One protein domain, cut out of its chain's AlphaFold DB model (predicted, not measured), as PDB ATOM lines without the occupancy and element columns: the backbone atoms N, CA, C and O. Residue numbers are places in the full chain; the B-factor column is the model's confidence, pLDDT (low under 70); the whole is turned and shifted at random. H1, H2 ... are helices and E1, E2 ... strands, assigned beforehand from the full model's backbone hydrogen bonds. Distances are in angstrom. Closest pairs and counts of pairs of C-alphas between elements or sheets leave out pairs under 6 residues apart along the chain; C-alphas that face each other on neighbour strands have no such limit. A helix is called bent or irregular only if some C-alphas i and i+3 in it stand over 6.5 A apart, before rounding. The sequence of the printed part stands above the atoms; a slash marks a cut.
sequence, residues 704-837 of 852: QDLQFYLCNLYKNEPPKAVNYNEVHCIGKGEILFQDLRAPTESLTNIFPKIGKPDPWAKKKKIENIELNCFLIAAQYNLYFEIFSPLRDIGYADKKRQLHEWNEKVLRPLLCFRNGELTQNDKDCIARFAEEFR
ATOM      1  N   GLN A 704     119.096 150.397 102.661       64.88
ATOM      2  CA  GLN A 704     117.699 150.813 102.825       64.88
ATOM      3  C   GLN A 704     116.743 150.138 101.835       64.88
ATOM      4  O   GLN A 704     115.621 149.821 102.223       64.88
ATOM      5  N   ASP A 705     117.203 149.834 100.620       75.44
ATOM      6  CA  ASP A 705     116.372 149.214  99.577       75.44
ATOM      7  C   ASP A 705     116.399 147.673  99.604       75.44
ATOM      8  O   ASP A 705     115.773 147.011  98.777       75.44
ATOM      9  N   LEU A 706     117.114 147.077 100.566       86.94
ATOM     10  CA  LEU A 706     117.226 145.628 100.736       86.94
ATOM     11  C   LEU A 706     116.344 145.139 101.891       86.94
ATOM     12  O   LEU A 706     116.318 145.718 102.977       86.94
ATOM     13  N   GLN A 707     115.654 144.017 101.685       91.50
ATOM     14  CA  GLN A 707     114.803 143.405 102.705       91.50
ATOM     15  C   GLN A 707     115.544 142.292 103.449       91.50
ATOM     16  O   GLN A 707     116.143 141.410 102.833       91.50
ATOM     17  N   PHE A 708     115.473 142.307 104.783       92.31
ATOM     18  CA  PHE A 708     116.133 141.320 105.637       92.31
ATOM     19  C   PHE A 708     115.169 140.677 106.618       92.31
ATOM     20  O   PHE A 708     114.260 141.319 107.147       92.31
ATOM     21  N   TYR A 709     115.426 139.405 106.912       95.31
ATOM     22  CA  TYR A 709     114.634 138.610 107.834       95.31
ATOM     23  C   TYR A 709     115.519 137.943 108.883       95.31
ATOM     24  O   TYR A 709     116.566 137.372 108.576       95.31
ATOM     25  N   LEU A 710     115.075 138.005 110.139       94.56
ATOM     26  CA  LEU A 710     115.671 137.305 111.268       94.56
ATOM     27  C   LEU A 710     114.851 136.049 111.577       94.56
ATOM     28  O   LEU A 710     113.649 136.124 111.838       94.56
ATOM     29  N   CYS A 711     115.508 134.896 111.586       92.62
ATOM     30  CA  CYS A 711     114.918 133.610 111.944       92.62
ATOM     31  C   CYS A 711     115.681 132.992 113.118       92.62
ATOM     32  O   CYS A 711     116.902 133.100 113.180       92.62
ATOM     33  N   ASN A 712     114.984 132.321 114.040       89.94
ATOM     34  CA  ASN A 712     115.611 131.493 115.070       89.94
ATOM     35  C   ASN A 712     115.288 130.024 114.794       89.94
ATOM     36  O   ASN A 712     114.140 129.614 114.941       89.94
ATOM     37  N   LEU A 713     116.304 129.228 114.460       87.06
ATOM     38  CA  LEU A 713     116.137 127.820 114.081       87.06
ATOM     39  C   LEU A 713     115.542 126.965 115.203       87.06
ATOM     40  O   LEU A 713     114.966 125.912 114.949       87.06
ATOM     41  N   TYR A 714     115.686 127.413 116.456       83.88
ATOM     42  CA  TYR A 714     115.203 126.704 117.632       83.88
ATOM     43  C   TYR A 714     113.901 127.280 118.205       83.88
ATOM     44  O   TYR A 714     113.559 127.038 119.369       83.88
ATOM     45  N   LYS A 715     113.160 128.043 117.402       82.25
ATOM     46  CA  LYS A 715     111.799 128.474 117.709       82.25
ATOM     47  C   LYS A 715     110.913 128.139 116.519       82.25
ATOM     48  O   LYS A 715     111.299 128.366 115.382       82.25
ATOM     49  N   ASN A 716     109.714 127.628 116.781       77.75
ATOM     50  CA  ASN A 716     108.725 127.380 115.733       77.75
ATOM     51  C   ASN A 716     107.997 128.690 115.370       77.75
ATOM     52  O   ASN A 716     106.790 128.817 115.562       77.75
ATOM     53  N   GLU A 717     108.761 129.702 114.959       84.75
ATOM     54  CA  GLU A 717     108.274 131.026 114.570       84.75
ATOM     55  C   GLU A 717     108.734 131.330 113.135       84.75
ATOM     56  O   GLU A 717     109.878 131.025 112.790       84.75
ATOM     57  N   PRO A 718     107.885 131.951 112.297       86.56
ATOM     58  CA  PRO A 718     108.288 132.344 110.952       86.56
ATOM     59  C   PRO A 718     109.381 133.431 110.992       86.56
ATOM     60  O   PRO A 718     109.446 134.192 111.968       86.56
ATOM     61  N   PRO A 719     110.215 133.551 109.940       94.31
ATOM     62  CA  PRO A 719     111.172 134.649 109.816       94.31
ATOM     63  C   PRO A 719     110.485 136.017 109.946       94.31
ATOM     64  O   PRO A 719     109.415 136.239 109.379       94.31
ATOM     65  N   LYS A 720     111.099 136.946 110.688       94.31
ATOM     66  CA  LYS A 720     110.554 138.291 110.938       94.31
ATOM     67  C   LYS A 720     111.355 139.337 110.179       94.31
ATOM     68  O   LYS A 720     112.577 139.350 110.299       94.31
ATOM     69  N   ALA A 721     110.670 140.210 109.445       93.75
ATOM     70  CA  ALA A 721     111.303 141.333 108.764       93.75
ATOM     71  C   ALA A 721     111.958 142.272 109.787       93.75
ATOM     72  O   ALA A 721     111.352 142.593 110.813       93.75
ATOM     73  N   VAL A 722     113.193 142.687 109.520       92.38
ATOM     74  CA  VAL A 722     113.988 143.551 110.401       92.38
ATOM     75  C   VAL A 722     114.846 144.505 109.577       92.38
ATOM     76  O   VAL A 722     115.226 144.198 108.449       92.38
ATOM     77  N   ASN A 723     115.214 145.644 110.161       86.38
ATOM     78  CA  ASN A 723     116.233 146.507 109.579       86.38
ATOM     79  C   ASN A 723     117.627 145.919 109.858       86.38
ATOM     80  O   ASN A 723     117.982 145.655 111.010       86.38
ATOM     81  N   TYR A 724     118.439 145.738 108.813       85.56
ATOM     82  CA  TYR A 724     119.785 145.167 108.926       85.56
ATOM     83  C   TYR A 724     120.680 145.897 109.939       85.56
ATOM     84  O   TYR A 724     121.465 145.255 110.653       85.56
ATOM     85  N   ASN A 725     120.559 147.227 109.998       82.12
ATOM     86  CA  ASN A 725     121.394 148.097 110.824       82.12
ATOM     87  C   ASN A 725     120.968 148.104 112.297       82.12
ATOM     88  O   ASN A 725     121.804 148.355 113.158       82.12
ATOM     89  N   GLU A 726     119.709 147.778 112.599       83.75
ATOM     90  CA  GLU A 726     119.187 147.703 113.973       83.75
ATOM     91  C   GLU A 726     119.580 146.391 114.675       83.75
ATOM     92  O   GLU A 726     119.559 146.287 115.903       83.75
ATOM     93  N   VAL A 727     119.993 145.376 113.906       83.06
ATOM     94  CA  VAL A 727     120.423 144.075 114.430       83.06
ATOM     95  C   VAL A 727     121.943 144.057 114.634       83.06
ATOM     96  O   VAL A 727     122.719 143.613 113.777       83.06
ATOM     97  N   HIS A 728     122.376 144.546 115.798       76.88
ATOM     98  CA  HIS A 728     123.795 144.634 116.177       76.88
ATOM     99  C   HIS A 728     124.393 143.315 116.688       76.88
ATOM    100  O   HIS A 728     125.592 143.085 116.543       76.88
ATOM    101  N   CYS A 729     123.583 142.438 117.285       79.69
ATOM    102  CA  CYS A 729     124.027 141.143 117.792       79.69
ATOM    103  C   CYS A 729     123.063 140.033 117.364       79.69
ATOM    104  O   CYS A 729     121.849 140.186 117.453       79.69
ATOM    105  N   ILE A 730     123.618 138.911 116.900       88.06
ATOM    106  CA  ILE A 730     122.843 137.717 116.555       88.06
ATOM    107  C   ILE A 730     122.894 136.742 117.727       88.06
ATOM    108  O   ILE A 730     123.977 136.348 118.179       88.06
ATOM    109  N   GLY A 731     121.722 136.373 118.237       86.62
ATOM    110  CA  GLY A 731     121.567 135.417 119.321       86.62
ATOM    111  C   GLY A 731     121.926 133.987 118.914       86.62
ATOM    112  O   GLY A 731     122.221 133.671 117.762       86.62
ATOM    113  N   LYS A 732     121.918 133.072 119.887       85.69
ATOM    114  CA  LYS A 732     122.190 131.656 119.607       85.69
ATOM    115  C   LYS A 732     121.085 131.055 118.734       85.69
ATOM    116  O   LYS A 732     119.906 131.188 119.061       85.69
ATOM    117  N   GLY A 733     121.485 130.359 117.670       84.31
ATOM    118  CA  GLY A 733     120.570 129.754 116.696       84.31
ATOM    119  C   GLY A 733     119.798 130.750 115.830       84.31
ATOM    120  O   GLY A 733     118.867 130.335 115.147       84.31
ATOM    121  N   GLU A 734     120.144 132.037 115.868       91.56
ATOM    122  CA  GLU A 734     119.545 133.051 115.002       91.56
ATOM    123  C   GLU A 734     120.335 133.205 113.702       91.56
ATOM    124  O   GLU A 734     121.560 133.070 113.688       91.56
ATOM    125  N   ILE A 735     119.629 133.490 112.612       93.06
ATOM    126  CA  ILE A 735     120.193 133.792 111.299       93.06
ATOM    127  C   ILE A 735     119.483 135.030 110.760       93.06
ATOM    128  O   ILE A 735     118.255 135.050 110.678       93.06
ATOM    129  N   LEU A 736     120.263 136.048 110.400       93.62
ATOM    130  CA  LEU A 736     119.809 137.197 109.618       93.62
ATOM    131  C   LEU A 736     120.235 136.996 108.164       93.62
ATOM    132  O   LEU A 736     121.435 136.885 107.900       93.62
ATOM    133  N   PHE A 737     119.279 136.985 107.241       93.31
ATOM    134  CA  PHE A 737     119.519 136.805 105.807       93.31
ATOM    135  C   PHE A 737     118.750 137.838 104.976       93.31
ATOM    136  O   PHE A 737     117.773 138.424 105.449       93.31
ATOM    137  N   GLN A 738     119.218 138.066 103.751       92.94
ATOM    138  CA  GLN A 738     118.562 138.918 102.759       92.94
ATOM    139  C   GLN A 738     117.473 138.131 102.018       92.94
ATOM    140  O   GLN A 738     117.674 136.963 101.704       92.94
ATOM    141  N   ASP A 739     116.337 138.758 101.725       93.44
ATOM    142  CA  ASP A 739     115.316 138.194 100.838       93.44
ATOM    143  C   ASP A 739     115.724 138.357  99.364       93.44
ATOM    144  O   ASP A 739     115.943 139.476  98.901       93.44
ATOM    145  N   LEU A 740     115.819 137.246  98.627       92.31
ATOM    146  CA  LEU A 740     116.206 137.223  97.210       92.31
ATOM    147  C   LEU A 740     115.042 136.901  96.262       92.31
ATOM    148  O   LEU A 740     115.255 136.628  95.077       92.31
ATOM    149  N   ARG A 741     113.792 136.948  96.742       90.50
ATOM    150  CA  ARG A 741     112.617 136.823  95.862       90.50
ATOM    151  C   ARG A 741     112.546 137.960  94.843       90.50
ATOM    152  O   ARG A 741     112.244 137.703  93.681       90.50
ATOM    153  N   ALA A 742     112.895 139.178  95.257       86.06
ATOM    154  CA  ALA A 742     112.955 140.365  94.407       86.06
ATOM    155  C   ALA A 742     114.354 141.012  94.484       86.06
ATOM    156  O   ALA A 742     114.567 141.908  95.302       86.06
ATOM    157  N   PRO A 743     115.330 140.528  93.692       85.25
ATOM    158  CA  PRO A 743     116.662 141.125  93.628       85.25
ATOM    159  C   PRO A 743     116.622 142.582  93.156       85.25
ATOM    160  O   PRO A 743     115.770 142.963  92.357       85.25
ATOM    161  N   THR A 744     117.555 143.396  93.648       87.12
ATOM    162  CA  THR A 744     117.713 144.797  93.229       87.12
ATOM    163  C   THR A 744     118.663 144.915  92.040       87.12
ATOM    164  O   THR A 744     119.371 143.965  91.714       87.12
ATOM    165  N   GLU A 745     118.734 146.100  91.428       85.88
ATOM    166  CA  GLU A 745     119.609 146.397  90.277       85.88
ATOM    167  C   GLU A 745     121.083 146.057  90.519       85.88
ATOM    168  O   GLU A 745     121.789 145.643  89.611       85.88
ATOM    169  N   SER A 746     121.538 146.171  91.766       82.62
ATOM    170  CA  SER A 746     122.908 145.824  92.165       82.62
ATOM    171  C   SER A 746     123.200 144.318  92.210       82.62
ATOM    172  O   SER A 746     124.341 143.938  92.460       82.62
ATOM    173  N   LEU A 747     122.173 143.465  92.078       88.69
ATOM    174  CA  LEU A 747     122.250 142.011  92.273       88.69
ATOM    175  C   LEU A 747     122.963 141.611  93.577       88.69
ATOM    176  O   LEU A 747     123.614 140.571  93.669       88.69
ATOM    177  N   THR A 748     122.838 142.438  94.615       87.44
ATOM    178  CA  THR A 748     123.526 142.218  95.889       87.44
ATOM    179  C   THR A 748     122.981 140.968  96.585       87.44
ATOM    180  O   THR A 748     121.767 140.794  96.694       87.44
ATOM    181  N   ASN A 749     123.875 140.133  97.122       91.31
ATOM    182  CA  ASN A 749     123.541 139.009  97.998       91.31
ATOM    183  C   ASN A 749     124.456 139.023  99.234       91.31
ATOM    184  O   ASN A 749     125.555 138.460  99.225       91.31
ATOM    185  N   ILE A 750     124.028 139.710 100.293       89.50
ATOM    186  CA  ILE A 750     124.864 139.969 101.472       89.50
ATOM    187  C   ILE A 750     125.089 138.698 102.294       89.50
ATOM    188  O   ILE A 750     124.147 137.978 102.625       89.50
ATOM    189  N   PHE A 751     126.340 138.486 102.720       90.38
ATOM    190  CA  PHE A 751     126.701 137.411 103.642       90.38
ATOM    191  C   PHE A 751     125.809 137.407 104.908       90.38
ATOM    192  O   PHE A 751     125.734 138.423 105.614       90.38
ATOM    193  N   PRO A 752     125.152 136.282 105.246       90.50
ATOM    194  CA  PRO A 752     124.215 136.219 106.363       90.50
ATOM    195  C   PRO A 752     124.932 136.372 107.709       90.50
ATOM    196  O   PRO A 752     126.014 135.823 107.930       90.50
ATOM    197  N   LYS A 753     124.304 137.055 108.676       90.25
ATOM    198  CA  LYS A 753     124.816 137.052 110.056       90.25
ATOM    199  C   LYS A 753     124.311 135.784 110.755       90.25
ATOM    200  O   LYS A 753     123.129 135.680 111.078       90.25
ATOM    201  N   ILE A 754     125.209 134.824 110.987       89.88
ATOM    202  CA  ILE A 754     124.888 133.514 111.576       89.88
ATOM    203  C   ILE A 754     125.312 133.478 113.051       89.88
ATOM    204  O   ILE A 754     126.486 133.651 113.387       89.88
ATOM    205  N   GLY A 755     124.356 133.235 113.944       87.50
ATOM    206  CA  GLY A 755     124.578 133.082 115.376       87.50
ATOM    207  C   GLY A 755     125.254 131.762 115.734       87.50
ATOM    208  O   GLY A 755     125.168 130.769 115.013       87.50
ATOM    209  N   LYS A 756     125.910 131.712 116.902       82.75
ATOM    210  CA  LYS A 756     126.498 130.453 117.390       82.75
ATOM    211  C   LYS A 756     125.401 129.393 117.584       82.75
ATOM    212  O   LYS A 756     124.328 129.742 118.089       82.75
ATOM    213  N   PRO A 757     125.669 128.108 117.286       72.88
ATOM    214  CA  PRO A 757     124.753 127.028 117.637       72.88
ATOM    215  C   PRO A 757     124.468 127.058 119.140       72.88
ATOM    216  O   PRO A 757     125.380 127.319 119.930       72.88
ATOM    217  N   ASP A 758     123.230 126.796 119.557       73.69
ATOM    218  CA  ASP A 758     122.929 126.657 120.981       73.69
ATOM    219  C   ASP A 758     123.360 125.258 121.460       73.69
ATOM    220  O   ASP A 758     122.722 124.267 121.094       73.69
ATOM    221  N   PRO A 759     124.403 125.126 122.309       63.50
ATOM    222  CA  PRO A 759     124.874 123.819 122.776       63.50
ATOM    223  C   PRO A 759     123.810 123.057 123.579       63.50
ATOM    224  O   PRO A 759     123.896 121.838 123.728       63.50
ATOM    225  N   TRP A 760     122.803 123.771 124.099       65.56
ATOM    226  CA  TRP A 760     121.709 123.215 124.889       65.56
ATOM    227  C   TRP A 760     120.449 122.916 124.064       65.56
ATOM    228  O   TRP A 760     119.533 122.281 124.593       65.56
ATOM    229  N   ALA A 761     120.413 123.277 122.774       61.97
ATOM    230  CA  ALA A 761     119.280 122.988 121.893       61.97
ATOM    231  C   ALA A 761     119.049 121.485 121.684       61.97
ATOM    232  O   ALA A 761     117.905 121.074 121.535       61.97
ATOM    233  N   LYS A 762     120.079 120.632 121.821       53.12
ATOM    234  CA  LYS A 762     119.929 119.159 121.786       53.12
ATOM    235  C   LYS A 762     118.947 118.606 122.838       53.12
ATOM    236  O   LYS A 762     118.511 117.466 122.716       53.12
ATOM    237  N   LYS A 763     118.593 119.388 123.871       53.59
ATOM    238  CA  LYS A 763     117.580 119.029 124.884       53.59
ATOM    239  C   LYS A 763     116.149 119.427 124.498       53.59
ATOM    240  O   LYS A 763     115.210 118.904 125.092       53.59
ATOM    241  N   LYS A 764     115.968 120.332 123.534       58.81
ATOM    242  CA  LYS A 764     114.666 120.742 122.994       58.81
ATOM    243  C   LYS A 764     114.490 120.052 121.639       58.81
ATOM    244  O   LYS A 764     115.007 120.532 120.641       58.81
ATOM    245  N   LYS A 765     113.807 118.903 121.605       62.06
ATOM    246  CA  LYS A 765     113.415 118.270 120.334       62.06
ATOM    247  C   LYS A 765     112.418 119.190 119.636       62.06
ATOM    248  O   LYS A 765     111.259 119.239 120.032       62.06
ATOM    249  N   ILE A 766     112.889 119.954 118.661       74.94
ATOM    250  CA  ILE A 766     112.024 120.732 117.782       74.94
ATOM    251  C   ILE A 766     111.728 119.844 116.596       74.94
ATOM    252  O   ILE A 766     112.641 119.358 115.931       74.94
ATOM    253  N   GLU A 767     110.448 119.567 116.417       78.19
ATOM    254  CA  GLU A 767     109.961 118.734 115.336       78.19
ATOM    255  C   GLU A 767     110.200 119.437 113.994       78.19
ATOM    256  O   GLU A 767     110.020 120.651 113.891       78.19
ATOM    257  N   ASN A 768     110.623 118.676 112.980       85.81
ATOM    258  CA  ASN A 768     110.782 119.140 111.599       85.81
ATOM    259  C   ASN A 768     111.732 120.341 111.409       85.81
ATOM    260  O   ASN A 768     111.543 121.138 110.491       85.81
ATOM    261  N   ILE A 769     112.767 120.487 112.247       89.50
ATOM    262  CA  ILE A 769     113.722 121.602 112.134       89.50
ATOM    263  C   ILE A 769     114.423 121.633 110.765       89.50
ATOM    264  O   ILE A 769     114.559 122.709 110.185       89.50
ATOM    265  N   GLU A 770     114.821 120.481 110.218       92.38
ATOM    266  CA  GLU A 770     115.457 120.388 108.899       92.38
ATOM    267  C   GLU A 770     114.484 120.748 107.766       92.38
ATOM    268  O   GLU A 770     114.827 121.576 106.920       92.38
ATOM    269  N   LEU A 771     113.249 120.229 107.796       92.81
ATOM    270  CA  LEU A 771     112.192 120.621 106.853       92.81
ATOM    271  C   LEU A 771     111.922 122.133 106.897       92.81
ATOM    272  O   LEU A 771     111.832 122.769 105.852       92.81
ATOM    273  N   ASN A 772     111.821 122.729 108.088       92.19
ATOM    274  CA  ASN A 772     111.582 124.167 108.230       92.19
ATOM    275  C   ASN A 772     112.724 124.989 107.620       92.19
ATOM    276  O   ASN A 772     112.467 125.970 106.925       92.19
ATOM    277  N   CYS A 773     113.980 124.576 107.826       93.69
ATOM    278  CA  CYS A 773     115.130 125.211 107.178       93.69
ATOM    279  C   CYS A 773     115.044 125.100 105.648       93.69
ATOM    280  O   CYS A 773     115.282 126.086 104.954       93.69
ATOM    281  N   PHE A 774     114.667 123.925 105.126       95.06
ATOM    282  CA  PHE A 774     114.500 123.698 103.688       95.06
ATOM    283  C   PHE A 774     113.406 124.600 103.096       95.06
ATOM    284  O   PHE A 774     113.643 125.275 102.097       95.06
ATOM    285  N   LEU A 775     112.243 124.685 103.749       94.19
ATOM    286  CA  LEU A 775     111.129 125.534 103.316       94.19
ATOM    287  C   LEU A 775     111.483 127.027 103.355       94.19
ATOM    288  O   LEU A 775     111.115 127.754 102.437       94.19
ATOM    289  N   ILE A 776     112.222 127.489 104.371       94.75
ATOM    290  CA  ILE A 776     112.695 128.883 104.439       94.75
ATOM    291  C   ILE A 776     113.685 129.164 103.300       94.75
ATOM    292  O   ILE A 776     113.546 130.172 102.609       94.75
ATOM    293  N   ALA A 777     114.654 128.276 103.068       95.25
ATOM    294  CA  ALA A 777     115.623 128.431 101.985       95.25
ATOM    295  C   ALA A 777     114.960 128.437 100.597       95.25
ATOM    296  O   ALA A 777     115.343 129.221  99.727       95.25
ATOM    297  N   ALA A 778     113.944 127.597 100.397       93.44
ATOM    298  CA  ALA A 778     113.140 127.574  99.182       93.44
ATOM    299  C   ALA A 778     112.326 128.868  99.020       93.44
ATOM    300  O   ALA A 778     112.365 129.499  97.970       93.44
ATOM    301  N   GLN A 779     111.627 129.302 100.074       93.00
ATOM    302  CA  GLN A 779     110.741 130.464 100.029       93.00
ATOM    303  C   GLN A 779     111.489 131.774  99.757       93.00
ATOM    304  O   GLN A 779     111.007 132.588  98.978       93.00
ATOM    305  N   TYR A 780     112.628 132.000 100.414       94.00
ATOM    306  CA  TYR A 780     113.368 133.270 100.348       94.00
ATOM    307  C   TYR A 780     114.535 133.244  99.345       94.00
ATOM    308  O   TYR A 780     115.321 134.187  99.298       94.00
ATOM    309  N   ASN A 781     114.636 132.171  98.550       93.19
ATOM    310  CA  ASN A 781     115.713 131.900  97.599       93.19
ATOM    311  C   ASN A 781     117.119 132.016  98.221       93.19
ATOM    312  O   ASN A 781     117.938 132.823  97.795       93.19
ATOM    313  N   LEU A 782     117.381 131.216  99.258       94.75
ATOM    314  CA  LEU A 782     118.638 131.204 100.017       94.75
ATOM    315  C   LEU A 782     119.422 129.914  99.775       94.75
ATOM    316  O   LEU A 782     118.825 128.860  99.555       94.75
ATOM    317  N   TYR A 783     120.744 129.981  99.932       94.62
ATOM    318  CA  TYR A 783     121.588 128.786  99.972       94.62
ATOM    319  C   TYR A 783     121.235 127.917 101.180       94.62
ATOM    320  O   TYR A 783     121.113 128.414 102.305       94.62
ATOM    321  N   PHE A 784     121.132 126.607 100.982       94.38
ATOM    322  CA  PHE A 784     120.899 125.652 102.067       94.38
ATOM    323  C   PHE A 784     122.087 125.601 103.035       94.38
ATOM    324  O   PHE A 784     121.907 125.396 104.239       94.38
ATOM    325  N   GLU A 785     123.286 125.888 102.525       90.81
ATOM    326  CA  GLU A 785     124.536 126.021 103.278       90.81
ATOM    327  C   GLU A 785     124.472 127.005 104.454       90.81
ATOM    328  O   GLU A 785     125.278 126.895 105.371       90.81
ATOM    329  N   ILE A 786     123.535 127.956 104.520       92.25
ATOM    330  CA  ILE A 786     123.465 128.874 105.676       92.25
ATOM    331  C   ILE A 786     122.888 128.185 106.925       92.25
ATOM    332  O   ILE A 786     123.179 128.593 108.055       92.25
ATOM    333  N   PHE A 787     122.128 127.100 106.746       92.25
ATOM    334  CA  PHE A 787     121.420 126.388 107.809       92.25
ATOM    335  C   PHE A 787     122.236 125.203 108.331       92.25
ATOM    336  O   PHE A 787     122.391 124.188 107.652       92.25
ATOM    337  N   SER A 788     122.707 125.275 109.582       89.12
ATOM    338  CA  SER A 788     123.496 124.180 110.165       89.12
ATOM    339  C   SER A 788     122.792 122.812 110.171       89.12
ATOM    340  O   SER A 788     123.479 121.838 109.882       89.12
ATOM    341  N   PRO A 789     121.465 122.687 110.418       90.00
ATOM    342  CA  PRO A 789     120.799 121.380 110.363       90.00
ATOM    343  C   PRO A 789     120.827 120.739 108.967       90.00
ATOM    344  O   PRO A 789     120.921 119.522 108.853       90.00
ATOM    345  N   LEU A 790     120.788 121.550 107.903       92.12
ATOM    346  CA  LEU A 790     120.886 121.071 106.523       92.12
ATOM    347  C   LEU A 790     122.327 120.726 106.141       92.12
ATOM    348  O   LEU A 790     122.547 119.690 105.518       92.12
ATOM    349  N   ARG A 791     123.314 121.522 106.582       90.31
ATOM    350  CA  ARG A 791     124.740 121.183 106.422       90.31
ATOM    351  C   ARG A 791     125.103 119.863 107.099       90.31
ATOM    352  O   ARG A 791     125.881 119.095 106.540       90.31
ATOM    353  N   ASP A 792     124.548 119.595 108.284       88.56
ATOM    354  CA  ASP A 792     124.785 118.343 109.011       88.56
ATOM    355  C   ASP A 792     124.316 117.120 108.198       88.56
ATOM    356  O   ASP A 792     124.979 116.086 108.236       88.56
ATOM    357  N   ILE A 793     123.231 117.248 107.418       90.06
ATOM    358  CA  ILE A 793     122.788 116.226 106.453       90.06
ATOM    359  C   ILE A 793     123.703 116.211 105.222       90.06
ATOM    360  O   ILE A 793     124.202 115.153 104.845       90.06
ATOM    361  N   GLY A 794     123.935 117.374 104.607       87.88
ATOM    362  CA  GLY A 794     124.688 117.534 103.359       87.88
ATOM    363  C   GLY A 794     126.113 116.977 103.419       87.88
ATOM    364  O   GLY A 794     126.544 116.288 102.496       87.88
ATOM    365  N   TYR A 795     126.808 117.189 104.540       87.00
ATOM    366  CA  TYR A 795     128.181 116.724 104.787       87.00
ATOM    367  C   TYR A 795     128.270 115.441 105.638       87.00
ATOM    368  O   TYR A 795     129.361 115.079 106.085       87.00
ATOM    369  N   ALA A 796     127.154 114.750 105.899       85.44
ATOM    370  CA  ALA A 796     127.196 113.449 106.564       85.44
ATOM    371  C   ALA A 796     127.975 112.416 105.724       85.44
ATOM    372  O   ALA A 796     128.159 112.575 104.519       85.44
ATOM    373  N   ASP A 797     128.394 111.303 106.333       82.19
ATOM    374  CA  ASP A 797     128.950 110.178 105.571       82.19
ATOM    375  C   ASP A 797     127.960 109.726 104.480       82.19
ATOM    376  O   ASP A 797     126.766 109.599 104.764       82.19
ATOM    377  N   LYS A 798     128.441 109.369 103.275       78.81
ATOM    378  CA  LYS A 798     127.594 108.933 102.136       78.81
ATOM    379  C   LYS A 798     126.527 107.887 102.506       78.81
ATOM    380  O   LYS A 798     125.424 107.895 101.975       78.81
ATOM    381  N   LYS A 799     126.829 106.995 103.459       76.12
ATOM    382  CA  LYS A 799     125.895 105.959 103.953       76.12
ATOM    383  C   LYS A 799     124.715 106.509 104.767       76.12
ATOM    384  O   LYS A 799     123.723 105.805 104.922       76.12
ATOM    385  N   ARG A 800     124.839 107.710 105.339       82.81
ATOM    386  CA  ARG A 800     123.832 108.365 106.191       82.81
ATOM    387  C   ARG A 800     123.101 109.500 105.483       82.81
ATOM    388  O   ARG A 800     121.933 109.691 105.787       82.81
ATOM    389  N   GLN A 801     123.747 110.184 104.535       85.38
ATOM    390  CA  GLN A 801     123.185 111.313 103.776       85.38
ATOM    391  C   GLN A 801     121.758 111.046 103.279       85.38
ATOM    392  O   GLN A 801     120.825 111.737 103.683       85.38
ATOM    393  N   LEU A 802     121.570 109.989 102.481       83.00
ATOM    394  CA  LEU A 802     120.266 109.672 101.889       83.00
ATOM    395  C   LEU A 802     119.221 109.266 102.940       83.00
ATOM    396  O   LEU A 802     118.056 109.630 102.831       83.00
ATOM    397  N   HIS A 803     119.634 108.532 103.978       85.19
ATOM    398  CA  HIS A 803     118.729 108.126 105.053       85.19
ATOM    399  C   HIS A 803     118.244 109.331 105.868       85.19
ATOM    400  O   HIS A 803     117.045 109.474 106.100       85.19
ATOM    401  N   GLU A 804     119.159 110.216 106.272       88.38
ATOM    402  CA  GLU A 804     118.818 111.419 107.030       88.38
ATOM    403  C   GLU A 804     118.001 112.409 106.196       88.38
ATOM    404  O   GLU A 804     117.039 112.973 106.711       88.38
ATOM    405  N   TRP A 805     118.315 112.564 104.909       90.19
ATOM    406  CA  TRP A 805     117.511 113.347 103.970       90.19
ATOM    407  C   TRP A 805     116.079 112.826 103.853       90.19
ATOM    408  O   TRP A 805     115.124 113.592 104.010       90.19
ATOM    409  N   ASN A 806     115.924 111.518 103.628       88.25
ATOM    410  CA  ASN A 806     114.613 110.902 103.461       88.25
ATOM    411  C   ASN A 806     113.750 111.059 104.715       88.25
ATOM    412  O   ASN A 806     112.594 111.460 104.610       88.25
ATOM    413  N   GLU A 807     114.310 110.796 105.897       89.25
ATOM    414  CA  GLU A 807     113.551 110.820 107.151       89.25
ATOM    415  C   GLU A 807     113.284 112.234 107.680       89.25
ATOM    416  O   GLU A 807     112.228 112.471 108.264       89.25
ATOM    417  N   LYS A 808     114.215 113.181 107.499       91.19
ATOM    418  CA  LYS A 808     114.134 114.511 108.131       91.19
ATOM    419  C   LYS A 808     113.644 115.621 107.204       91.19
ATOM    420  O   LYS A 808     113.177 116.644 107.701       91.19
ATOM    421  N   VAL A 809     113.752 115.444 105.884       92.19
ATOM    422  CA  VAL A 809     113.360 116.464 104.896       92.19
ATOM    423  C   VAL A 809     112.299 115.926 103.946       92.19
ATOM    424  O   VAL A 809     111.182 116.434 103.951       92.19
ATOM    425  N   LEU A 810     112.596 114.882 103.169       90.12
ATOM    426  CA  LEU A 810     111.742 114.477 102.045       90.12
ATOM    427  C   LEU A 810     110.402 113.871 102.479       90.12
ATOM    428  O   LEU A 810     109.354 114.283 101.984       90.12
ATOM    429  N   ARG A 811     110.400 112.929 103.429       89.94
ATOM    430  CA  ARG A 811     109.159 112.336 103.950       89.94
ATOM    431  C   ARG A 811     108.301 113.371 104.692       89.94
ATOM    432  O   ARG A 811     107.116 113.461 104.371       89.94
ATOM    433  N   PRO A 812     108.851 114.203 105.602       92.44
ATOM    434  CA  PRO A 812     108.108 115.323 106.175       92.44
ATOM    435  C   PRO A 812     107.563 116.305 105.127       92.44
ATOM    436  O   PRO A 812     106.430 116.758 105.267       92.44
ATOM    437  N   LEU A 813     108.320 116.601 104.062       93.00
ATOM    438  CA  LEU A 813     107.878 117.469 102.964       93.00
ATOM    439  C   LEU A 813     106.696 116.864 102.199       93.00
ATOM    440  O   LEU A 813     105.711 117.557 101.959       93.00
ATOM    441  N   LEU A 814     106.756 115.572 101.867       90.75
ATOM    442  CA  LEU A 814     105.645 114.858 101.233       90.75
ATOM    443  C   LEU A 814     104.397 114.885 102.115       90.75
ATOM    444  O   LEU A 814     103.317 115.202 101.625       90.75
ATOM    445  N   CYS A 815     104.534 114.637 103.421       90.19
ATOM    446  CA  CYS A 815     103.417 114.766 104.357       90.19
ATOM    447  C   CYS A 815     102.864 116.200 104.390       90.19
ATOM    448  O   CYS A 815     101.651 116.387 104.337       90.19
ATOM    449  N   PHE A 816     103.736 117.213 104.420       90.06
ATOM    450  CA  PHE A 816     103.348 118.627 104.398       90.06
ATOM    451  C   PHE A 816     102.619 119.029 103.103       90.06
ATOM    452  O   PHE A 816     101.757 119.907 103.124       90.06
ATOM    453  N   ARG A 817     102.936 118.374 101.979       91.44
ATOM    454  CA  ARG A 817     102.328 118.600 100.659       91.44
ATOM    455  C   ARG A 817     101.210 117.612 100.299       91.44
ATOM    456  O   ARG A 817     100.789 117.568  99.150       91.44
ATOM    457  N   ASN A 818     100.709 116.830 101.259       88.50
ATOM    458  CA  ASN A 818      99.679 115.805 101.034       88.50
ATOM    459  C   ASN A 818     100.045 114.767  99.948       88.50
ATOM    460  O   ASN A 818      99.177 114.276  99.235       88.50
ATOM    461  N   GLY A 819     101.329 114.426  99.831       85.19
ATOM    462  CA  GLY A 819     101.840 113.384  98.939       85.19
ATOM    463  C   GLY A 819     102.320 113.860  97.566       85.19
ATOM    464  O   GLY A 819     102.954 113.071  96.872       85.19
ATOM    465  N   GLU A 820     102.100 115.123  97.181       87.19
ATOM    466  CA  GLU A 820     102.472 115.636  95.851       87.19
ATOM    467  C   GLU A 820     103.423 116.838  95.925       87.19
ATOM    468  O   GLU A 820     103.086 117.895  96.450       87.19
ATOM    469  N   LEU A 821     104.626 116.702  95.360       88.50
ATOM    470  CA  LEU A 821     105.613 117.786  95.316       88.50
ATOM    471  C   LEU A 821     105.279 118.810  94.223       88.50
ATOM    472  O   LEU A 821     105.038 118.442  93.069       88.50
ATOM    473  N   THR A 822     105.353 120.099  94.563       89.31
ATOM    474  CA  THR A 822     105.256 121.188  93.577       89.31
ATOM    475  C   THR A 822     106.513 121.254  92.705       89.31
ATOM    476  O   THR A 822     107.553 120.700  93.064       89.31
ATOM    477  N   GLN A 823     106.457 121.959  91.569       86.25
ATOM    478  CA  GLN A 823     107.646 122.151  90.727       86.25
ATOM    479  C   GLN A 823     108.780 122.843  91.499       86.25
ATOM    480  O   GLN A 823     109.894 122.338  91.521       86.25
ATOM    481  N   ASN A 824     108.461 123.896  92.259       88.31
ATOM    482  CA  ASN A 824     109.428 124.573  93.122       88.31
ATOM    483  C   ASN A 824     110.053 123.635  94.170       88.31
ATOM    484  O   ASN A 824     111.235 123.758  94.475       88.31
ATOM    485  N   ASP A 825     109.282 122.688  94.723       90.25
ATOM    486  CA  ASP A 825     109.837 121.691  95.646       90.25
ATOM    487  C   ASP A 825     110.858 120.793  94.919       90.25
ATOM    488  O   ASP A 825     111.944 120.568  95.447       90.25
ATOM    489  N   LYS A 826     110.551 120.327  93.700       89.06
ATOM    490  CA  LYS A 826     111.469 119.511  92.879       89.06
ATOM    491  C   LYS A 826     112.745 120.272  92.516       89.06
ATOM    492  O   LYS A 826     113.835 119.727  92.682       89.06
ATOM    493  N   ASP A 827     112.616 121.530  92.102       87.88
ATOM    494  CA  ASP A 827     113.753 122.386  91.746       87.88
ATOM    495  C   ASP A 827     114.644 122.650  92.968       87.88
ATOM    496  O   ASP A 827     115.867 122.560  92.893       87.88
ATOM    497  N   CYS A 828     114.041 122.881  94.140       91.06
ATOM    498  CA  CYS A 828     114.778 123.048  95.393       91.06
ATOM    499  C   CYS A 828     115.472 121.758  95.854       91.06
ATOM    500  O   CYS A 828     116.560 121.830  96.424       91.06
ATOM    501  N   ILE A 829     114.880 120.582  95.612       91.62
ATOM    502  CA  ILE A 829     115.523 119.280  95.872       91.62
ATOM    503  C   ILE A 829     116.739 119.100  94.955       91.62
ATOM    504  O   ILE A 829     117.808 118.719  95.430       91.62
ATOM    505  N   ALA A 830     116.597 119.411  93.663       88.62
ATOM    506  CA  ALA A 830     117.702 119.362  92.708       88.62
ATOM    507  C   ALA A 830     118.819 120.344  93.093       88.62
ATOM    508  O   ALA A 830     119.982 119.949  93.165       88.62
ATOM    509  N   ARG A 831     118.465 121.584  93.459       90.25
ATOM    510  CA  ARG A 831     119.414 122.580  93.972       90.25
ATOM    511  C   ARG A 831     120.135 122.069  95.214       90.25
ATOM    512  O   ARG A 831     121.350 122.176  95.277       90.25
ATOM    513  N   PHE A 832     119.423 121.475  96.177       92.38
ATOM    514  CA  PHE A 832     120.042 120.912  97.384       92.38
ATOM    515  C   PHE A 832     121.083 119.844  97.040       92.38
ATOM    516  O   PHE A 832     122.186 119.859  97.590       92.38
ATOM    517  N   ALA A 833     120.749 118.936  96.117       89.25
ATOM    518  CA  ALA A 833     121.687 117.931  95.628       89.25
ATOM    519  C   ALA A 833     122.929 118.582  95.006       89.25
ATOM    520  O   ALA A 833     124.044 118.132  95.250       89.25
ATOM    521  N   GLU A 834     122.742 119.662  94.248       89.00
ATOM    522  CA  GLU A 834     123.830 120.411  93.629       89.00
ATOM    523  C   GLU A 834     124.743 121.092  94.666       89.00
ATOM    524  O   GLU A 834     125.957 120.893  94.612       89.00
ATOM    525  N   GLU A 835     124.181 121.824  95.645       90.88
ATOM    526  CA  GLU A 835     124.966 122.552  96.666       90.88
ATOM    527  C   GLU A 835     125.895 121.623  97.448       90.88
ATOM    528  O   GLU A 835     127.053 121.953  97.710       90.88
ATOM    529  N   PHE A 836     125.403 120.427  97.779       89.62
ATOM    530  CA  PHE A 836     126.159 119.427  98.532       89.62
ATOM    531  C   PHE A 836     126.829 118.359  97.653       89.62
ATOM    532  O   PHE A 836     127.470 117.454  98.190       89.62
ATOM    533  N   ARG A 837     126.742 118.485  96.318       87.06
ATOM    534  CA  ARG A 837     127.374 117.615  95.305       87.06
ATOM    535  C   ARG A 837     127.000 116.139  95.429       87.06
ATOM    536  O   ARG A 837     127.854 115.259  95.543       87.06
TER     537      ARG A 837
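Overview. This is residues 704 to 837 of the 852 residues of an uncharacterized protein of Bacteroides sp. D2 (UniProt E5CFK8). The domain has a small three-stranded sheet with long loops at one end and a cluster of four crossed helices at the other. H1 stands nearest to the middle of the whole; H2 and H3 pack on it around Glu 770 and Leu 771, H4 around Ala 778, and a long winding link leads from the sheet to H1. The printed part has 134 residues, with three named strands and then four named helices, in the order E1, E2, E3, H1, H2, H3, H4; the sheet's order is E2, E1, E3, with E1 and E3 antiparallel and E2 meeting E1 only at a point. The class is mixed, helices and strands, though under half of the residues are in named elements. The whole is compact, with a radius of gyration of the C-alphas of 15.2 A and spans of 43 by 37 by 28 A.

Arrangement. In the sheet, E1, residues 708 to 712, is the inner strand, and E2, residues 720 to 722, and E3, residues 734 to 738, are the edge strands. E1 and E3 are antiparallel at 158 degrees, and the C-alphas of 710 and 736 face each other at 4.5 A. Between them N 709 and O 737, 2.9 A, and N 735 and O 711, 2.8 A, are within hydrogen-bond range. E2 and E1 meet only at a point, where C-alphas 721 and 709 face each other at 4.4 A. Residues 753 to 754 make a short antiparallel pairing with residues 735 to 736 of E3. H1, residues 769 to 779, is the hub of the helices and is not on the sheet. H1 touches H2, residues 788 to 794, about perpendicular at 90 degrees, with Glu 770 and Pro 789 as the closest C-alphas, 5.6 A apart. H1 touches H3, residues 798 to 816, through residues 808 to 813 of H3 alone; the closest C-alphas are those of Leu 771 and Val 809, 4.7 A apart. H1 and H3 run the same way at a steep tilt of 69.9 degrees, only just short of about perpendicular. H4, residues 823 to 835, only just touches H1, with 3 pairs of C-alphas within 8 A, the closest those of Ala 778 and Cys 828, 6.1 A apart. H2 and H3 touch at a steep tilt of 61 degrees, opposite ways, with the C-alphas of Ile 793 and Gln 801 closest at 5.6 A. H4 is near H2 and near H3, with 5 pairs of C-alphas within 10 A each. E1 and E2 are apart from H1, H2, H3 and H4. Every O i to N i+4 pair is within hydrogen-bond range in H1 and H4, against 2 of 3 in H2 and 10 of 15 in H3.

Along the chain. E1 begins at C-alpha 708, (116.133, 141.320, 105.637), and is 13.6 A long. E3 is also 13.6 A long and E2 6.3 A. H1 begins at C-alpha 769, (113.722, 121.602, 112.134), and is 15.3 A long. H2 is 9.6 A long. H3, the longest helix, measures 26.2 A; it is irregular, with C-alphas 799 and 802 7.1 A apart, and its line is a rough one. H4 measures 18.3 A and ends at C-alpha 835, (124.966, 122.552, 96.666).

Size, cuts and confidence. The two C-alphas farthest apart are those of Gln 704 and Lys 799, at 45.6 A. The printed part has no cut. The link from E2 to E3, 11 residues, and that from E3 to H1, 30 residues, are long; that from H2 to H3 is tight. The mean pLDDT of the printed part is 86.8, with residue 704 and residues 759 to 765 under 70.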